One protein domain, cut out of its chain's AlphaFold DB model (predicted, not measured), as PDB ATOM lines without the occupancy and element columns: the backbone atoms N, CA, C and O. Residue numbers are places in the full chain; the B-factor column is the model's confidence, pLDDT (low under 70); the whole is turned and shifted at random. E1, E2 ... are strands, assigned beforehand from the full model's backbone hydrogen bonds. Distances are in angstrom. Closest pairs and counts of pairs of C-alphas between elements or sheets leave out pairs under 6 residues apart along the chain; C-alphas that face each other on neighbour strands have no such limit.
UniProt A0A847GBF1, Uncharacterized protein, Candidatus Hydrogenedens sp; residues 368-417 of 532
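What this domain is: This is residues 368 to 417 of the 532 residues of an uncharacterized protein of Candidatus Hydrogenedens sp (UniProt A0A847GBF1). With little regular structure, this is a rod: a two-strand hairpin, E1 and E2, makes one end, and a long tail, residues 394 to 417, runs back past it and folds into a small loop at the other end, where residues 405 to 406 pair antiparallel with 415 to 416. The printed part has 50 residues, 13 of them in the named strands E1 then E2, an all-strand class with no named helix. It is only just compact, close to loose, with a radius of gyration of the C-alphas of 11.6 A; the spans are 38 by 17 by 14 A.

How they stand to each other: E1, residues 368 to 373, and E2, residues 387 to 393, form an antiparallel hairpin, at 140 degrees between directions. C-alphas 373 and 387 face each other at 4.5 A. N 370 and O 390 are within hydrogen-bond range at 2.8 A.

Where its parts are: E1 is 15.9 A long, from C-alpha 368 at (156.391, 220.123, 281.985). E2 is 18.7 A long, ending at C-alpha 393 at (153.195, 214.724, 281.581).

The domain as a whole: The farthest C-alphas, of Thr 395 and Ser 410, are 38.1 A apart. The link from E1 to E2, 13 residues, is long. The printed part has no cut. Residues 410 to 411 are under pLDDT 70.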
ATOM      1  N   VAL A 368     155.738 219.139 281.110       92.06
ATOM      2  CA  VAL A 368     156.391 220.123 281.985       92.06
ATOM      3  C   VAL A 368     157.802 219.681 282.350       92.06
ATOM      4  O   VAL A 368     158.095 218.490 282.391       92.06
ATOM      5  N   GLU A 369     158.676 220.650 282.601       94.31
ATOM      6  CA  GLU A 369     160.024 220.389 283.097       94.31
ATOM      7  C   GLU A 369     159.991 220.085 284.594       94.31
ATOM      8  O   GLU A 369     159.328 220.777 285.367       94.31
ATOM      9  N   VAL A 370     160.700 219.033 284.989       92.31
ATOM     10  CA  VAL A 370     160.810 218.562 286.368       92.31
ATOM     11  C   VAL A 370     162.276 218.308 286.681       92.31
ATOM     12  O   VAL A 370     162.971 217.632 285.922       92.31
ATOM     13  N   THR A 371     162.740 218.817 287.819       95.75
ATOM     14  CA  THR A 371     164.060 218.483 288.355       95.75
ATOM     15  C   THR A 371     164.019 217.084 288.963       95.75
ATOM     16  O   THR A 371     163.323 216.836 289.953       95.75
ATOM     17  N   VAL A 372     164.776 216.163 288.382       97.56
ATOM     18  CA  VAL A 372     164.892 214.773 288.833       97.56
ATOM     19  C   VAL A 372     166.295 214.498 289.358       97.56
ATOM     20  O   VAL A 372     167.266 215.144 288.969       97.56
ATOM     21  N   CYS A 373     166.410 213.541 290.269       97.69
ATOM     22  CA  CYS A 373     167.690 213.014 290.710       97.69
ATOM     23  C   CYS A 373     168.393 212.354 289.520       97.69
ATOM     24  O   CYS A 373     167.817 211.466 288.892       97.69
ATOM     25  N   ALA A 374     169.634 212.749 289.230       96.31
ATOM     26  CA  ALA A 374     170.374 212.225 288.077       96.31
ATOM     27  C   ALA A 374     170.629 210.707 288.166       96.31
ATOM     28  O   ALA A 374     170.764 210.034 287.153       96.31
ATOM     29  N   MET A 375     170.658 210.163 289.385       95.25
ATOM     30  CA  MET A 375     170.924 208.748 289.640       95.25
ATOM     31  C   MET A 375     169.661 207.882 289.613       95.25
ATOM     32  O   MET A 375     169.685 206.792 289.062       95.25
ATOM     33  N   THR A 376     168.559 208.333 290.220       96.88
ATOM     34  CA  THR A 376     167.336 207.511 290.343       96.88
ATOM     35  C   THR A 376     166.289 207.828 289.281       96.88
ATOM     36  O   THR A 376     165.341 207.065 289.100       96.88
ATOM     37  N   GLY A 377     166.418 208.982 288.619       96.75
ATOM     38  CA  GLY A 377     165.446 209.518 287.672       96.75
ATOM     39  C   GLY A 377     164.079 209.854 288.274       96.75
ATOM     40  O   GLY A 377     163.162 210.222 287.543       96.75
ATOM     41  N   LEU A 378     163.927 209.761 289.597       97.12
ATOM     42  CA  LEU A 378     162.754 210.233 290.331       97.12
ATOM     43  C   LEU A 378     162.846 211.748 290.569       97.12
ATOM     44  O   LEU A 378     163.961 212.262 290.684       97.12
ATOM     45  N   PRO A 379     161.718 212.469 290.729       95.69
ATOM     46  CA  PRO A 379     161.700 213.829 291.262       95.69
ATOM     47  C   PRO A 379     162.679 214.006 292.428       95.69
ATOM     48  O   PRO A 379     162.655 213.246 293.403       95.69
ATOM     49  N   ALA A 380     163.572 214.988 292.300       94.00
ATOM     50  CA  ALA A 380     164.674 215.171 293.234       94.00
ATOM     51  C   ALA A 380     164.160 215.563 294.627       94.00
ATOM     52  O   ALA A 380     163.206 216.336 294.752       94.00
ATOM     53  N   SER A 381     164.814 215.047 295.667       89.25
ATOM     54  CA  SER A 381     164.738 215.582 297.027       89.25
ATOM     55  C   SER A 381     165.768 216.706 297.206       89.25
ATOM     56  O   SER A 381     166.706 216.823 296.417       89.25
ATOM     57  N   ASP A 382     165.629 217.514 298.263       87.00
ATOM     58  CA  ASP A 382     166.560 218.623 298.547       87.00
ATOM     59  C   ASP A 382     167.993 218.145 298.880       87.00
ATOM     60  O   ASP A 382     168.922 218.944 298.925       87.00
ATOM     61  N   VAL A 383     168.177 216.840 299.112       90.75
ATOM     62  CA  VAL A 383     169.463 216.213 299.459       90.75
ATOM     63  C   VAL A 383     170.072 215.422 298.300       90.75
ATOM     64  O   VAL A 383     171.070 214.732 298.484       90.75
ATOM     65  N   CYS A 384     169.487 215.476 297.101       93.25
ATOM     66  CA  CYS A 384     170.073 214.817 295.935       93.25
ATOM     67  C   CYS A 384     171.387 215.517 295.529       93.25
ATOM     68  O   CYS A 384     171.361 216.716 295.249       93.25
ATOM     69  N   PRO A 385     172.522 214.798 295.438       92.69
ATOM     70  CA  PRO A 385     173.830 215.399 295.166       92.69
ATOM     71  C   PRO A 385     173.967 215.895 293.722       92.69
ATOM     72  O   PRO A 385     174.695 216.847 293.455       92.69
ATOM     73  N   ALA A 386     173.259 215.251 292.792       95.31
ATOM     74  CA  ALA A 386     173.196 215.625 291.389       95.31
ATOM     75  C   ALA A 386     171.749 215.553 290.891       95.31
ATOM     76  O   ALA A 386     170.996 214.627 291.216       95.31
ATOM     77  N   THR A 387     171.368 216.538 290.082       97.12
ATOM     78  CA  THR A 387     170.037 216.632 289.480       97.12
ATOM     79  C   THR A 387     170.137 216.923 287.990       97.12
ATOM     80  O   THR A 387     171.152 217.424 287.509       97.12
ATOM     81  N   GLN A 388     169.080 216.591 287.260       96.81
ATOM     82  CA  GLN A 388     168.918 216.907 285.848       96.81
ATOM     83  C   GLN A 388     167.470 217.313 285.570       96.81
ATOM     84  O   GLN A 388     166.566 217.005 286.350       96.81
ATOM     85  N   THR A 389     167.238 217.974 284.442       96.75
ATOM     86  CA  THR A 389     165.884 218.299 283.985       96.75
ATOM     87  C   THR A 389     165.326 217.151 283.149       96.75
ATOM     88  O   THR A 389     165.997 216.646 282.250       96.75
ATOM     89  N   ALA A 390     164.084 216.758 283.423       95.44
ATOM     90  CA  ALA A 390     163.320 215.788 282.644       95.44
ATOM     91  C   ALA A 390     161.943 216.350 282.266       95.44
ATOM     92  O   ALA A 390     161.459 217.304 282.876       95.44
ATOM     93  N   LEU A 391     161.304 215.761 281.253       95.06
ATOM     94  CA  LEU A 391     159.976 216.160 280.786       95.06
ATOM     95  C   LEU A 391     158.919 215.163 281.229       95.06
ATOM     96  O   LEU A 391     158.929 214.018 280.779       95.06
ATOM     97  N   PHE A 392     157.995 215.594 282.080       95.12
ATOM     98  CA  PHE A 392     156.908 214.750 282.581       95.12
ATOM     99  C   PHE A 392     155.561 215.223 282.023       95.12
ATOM    100  O   PHE A 392     155.392 216.422 281.782       95.12
ATOM    101  N   PRO A 393     154.575 214.327 281.828       94.44
ATOM    102  CA  PRO A 393     153.195 214.724 281.581       94.44
ATOM    103  C   PRO A 393     152.721 215.734 282.626       94.44
ATOM    104  O   PRO A 393     152.879 215.518 283.825       94.44
ATOM    105  N   ARG A 394     152.089 216.827 282.188       90.75
ATOM    106  CA  ARG A 394     151.543 217.855 283.098       90.75
ATOM    107  C   ARG A 394     150.553 217.282 284.117       90.75
ATOM    108  O   ARG A 394     150.398 217.829 285.203       90.75
ATOM    109  N   THR A 395     149.849 216.221 283.739       87.00
ATOM    110  CA  THR A 395     148.865 215.512 284.567       87.00
ATOM    111  C   THR A 395     149.507 214.605 285.611       87.00
ATOM    112  O   THR A 395     148.793 214.066 286.453       87.00
ATOM    113  N   GLN A 396     150.829 214.415 285.563       87.19
ATOM    114  CA  GLN A 396     151.517 213.497 286.450       87.19
ATOM    115  C   GLN A 396     151.859 214.154 287.791       87.19
ATOM    116  O   GLN A 396     152.464 215.224 287.857       87.19
ATOM    117  N   TYR A 397     151.493 213.490 288.878       85.81
ATOM    118  CA  TYR A 397     151.860 213.865 290.237       85.81
ATOM    119  C   TYR A 397     153.329 213.581 290.501       85.81
ATOM    120  O   TYR A 397     153.825 212.539 290.090       85.81
ATOM    121  N   LEU A 398     153.989 214.433 291.287       88.00
ATOM    122  CA  LEU A 398     155.409 214.308 291.651       88.00
ATOM    123  C   LEU A 398     155.626 213.676 293.041       88.00
ATOM    124  O   LEU A 398     156.537 214.061 293.767       88.00
ATOM    125  N   HIS A 399     154.772 212.723 293.425       83.25
ATOM    126  CA  HIS A 399     154.767 212.136 294.773       83.25
ATOM    127  C   HIS A 399     155.813 211.030 294.978       83.25
ATOM    128  O   HIS A 399     156.265 210.801 296.097       83.25
ATOM    129  N   ARG A 400     156.233 210.336 293.912       90.31
ATOM    130  CA  ARG A 400     157.269 209.297 293.996       90.31
ATOM    131  C   ARG A 400     158.648 209.961 293.945       90.31
ATOM    132  O   ARG A 400     159.280 209.994 292.902       90.31
ATOM    133  N   ARG A 401     159.097 210.572 295.038       92.06
ATOM    134  CA  ARG A 401     160.377 211.308 295.080       92.06
ATOM    135  C   ARG A 401     161.551 210.392 295.401       92.06
ATOM    136  O   ARG A 401     161.364 209.311 295.946       92.06
ATOM    137  N   CYS A 402     162.765 210.831 295.080       94.44
ATOM    138  CA  CYS A 402     163.975 210.080 295.407       94.44
ATOM    139  C   CYS A 402     164.091 209.843 296.924       94.44
ATOM    140  O   CYS A 402     164.271 210.796 297.685       94.44
ATOM    141  N   ALA A 403     164.022 208.573 297.338       92.81
ATOM    142  CA  ALA A 403     164.242 208.135 298.719       92.81
ATOM    143  C   ALA A 403     165.643 207.526 298.943       92.81
ATOM    144  O   ALA A 403     166.000 207.219 300.080       92.81
ATOM    145  N   VAL A 404     166.431 207.374 297.866       94.06
ATOM    146  CA  VAL A 404     167.814 206.869 297.922       94.06
ATOM    147  C   VAL A 404     168.728 207.839 298.654       94.06
ATOM    148  O   VAL A 404     169.466 207.432 299.540       94.06
ATOM    149  N   HIS A 405     168.664 209.128 298.325       93.25
ATOM    150  CA  HIS A 405     169.485 210.131 298.996       93.25
ATOM    151  C   HIS A 405     168.786 210.611 300.263       93.25
ATOM    152  O   HIS A 405     167.692 211.182 300.197       93.25
ATOM    153  N   GLN A 406     169.432 210.403 301.406       89.69
ATOM    154  CA  GLN A 406     168.944 210.793 302.724       89.69
ATOM    155  C   GLN A 406     169.932 211.761 303.398       89.69
ATOM    156  O   GLN A 406     171.135 211.707 303.127       89.69
ATOM    157  N   PRO A 407     169.457 212.692 304.243       84.44
ATOM    158  CA  PRO A 407     170.341 213.611 304.956       84.44
ATOM    159  C   PRO A 407     171.298 212.848 305.880       84.44
ATOM    160  O   PRO A 407     170.887 211.906 306.552       84.44
ATOM    161  N   ALA A 408     172.557 213.287 305.949       80.31
ATOM    162  CA  ALA A 408     173.498 212.787 306.947       80.31
ATOM    163  C   ALA A 408     173.165 213.321 308.346       80.31
ATOM    164  O   ALA A 408     172.747 214.469 308.501       80.31
ATOM    165  N   GLU A 409     173.423 212.506 309.367       70.81
ATOM    166  CA  GLU A 409     173.095 212.802 310.768       70.81
ATOM    167  C   GLU A 409     173.801 214.052 311.321       70.81
ATOM    168  O   GLU A 409     173.248 214.756 312.162       70.81
ATOM    169  N   SER A 410     175.000 214.370 310.827       69.44
ATOM    170  CA  SER A 410     175.881 215.420 311.362       69.44
ATOM    171  C   SER A 410     176.169 216.563 310.374       69.44
ATOM    172  O   SER A 410     177.195 217.233 310.472       69.44
ATOM    173  N   GLY A 411     175.270 216.808 309.411       64.81
ATOM    174  CA  GLY A 411     175.430 217.891 308.422       64.81
ATOM    175  C   GLY A 411     176.476 217.606 307.334       64.81
ATOM    176  O   GLY A 411     176.967 218.529 306.687       64.81
ATOM    177  N   GLY A 412     176.826 216.329 307.147       72.06
ATOM    178  CA  GLY A 412     177.754 215.849 306.121       72.06
ATOM    179  C   GLY A 412     177.115 215.630 304.742       72.06
ATOM    180  O   GLY A 412     175.980 216.027 304.479       72.06
ATOM    181  N   ARG A 413     177.863 214.975 303.842       79.19
ATOM    182  CA  ARG A 413     177.354 214.588 302.514       79.19
ATOM    183  C   ARG A 413     176.149 213.645 302.658       79.19
ATOM    184  O   ARG A 413     176.198 212.792 303.538       79.19
ATOM    185  N   PRO A 414     175.116 213.764 301.804       84.00
ATOM    186  CA  PRO A 414     173.975 212.850 301.802       84.00
ATOM    187  C   PRO A 414     174.410 211.381 301.790       84.00
ATOM    188  O   PRO A 414     175.379 211.029 301.115       84.00
ATOM    189  N   VAL A 415     173.684 210.540 302.523       89.12
ATOM    190  CA  VAL A 415     173.889 209.087 302.542       89.12
ATOM    191  C   VAL A 415     173.018 208.459 301.459       89.12
ATOM    192  O   VAL A 415     171.849 208.818 301.309       89.12
ATOM    193  N   GLU A 416     173.590 207.526 300.706       92.06
ATOM    194  CA  GLU A 416     172.862 206.714 299.734       92.06
ATOM    195  C   GLU A 416     172.337 205.443 300.408       92.06
ATOM    196  O   GLU A 416     173.102 204.587 300.854       92.06
ATOM    197  N   CYS A 417     171.018 205.312 300.478       90.31
ATOM    198  CA  CYS A 417     170.327 204.138 300.986       90.31
ATOM    199  C   CYS A 417     169.633 203.439 299.820       90.31
ATOM    200  O   CYS A 417     168.688 203.972 299.250       90.31
TER     201      CYS A 417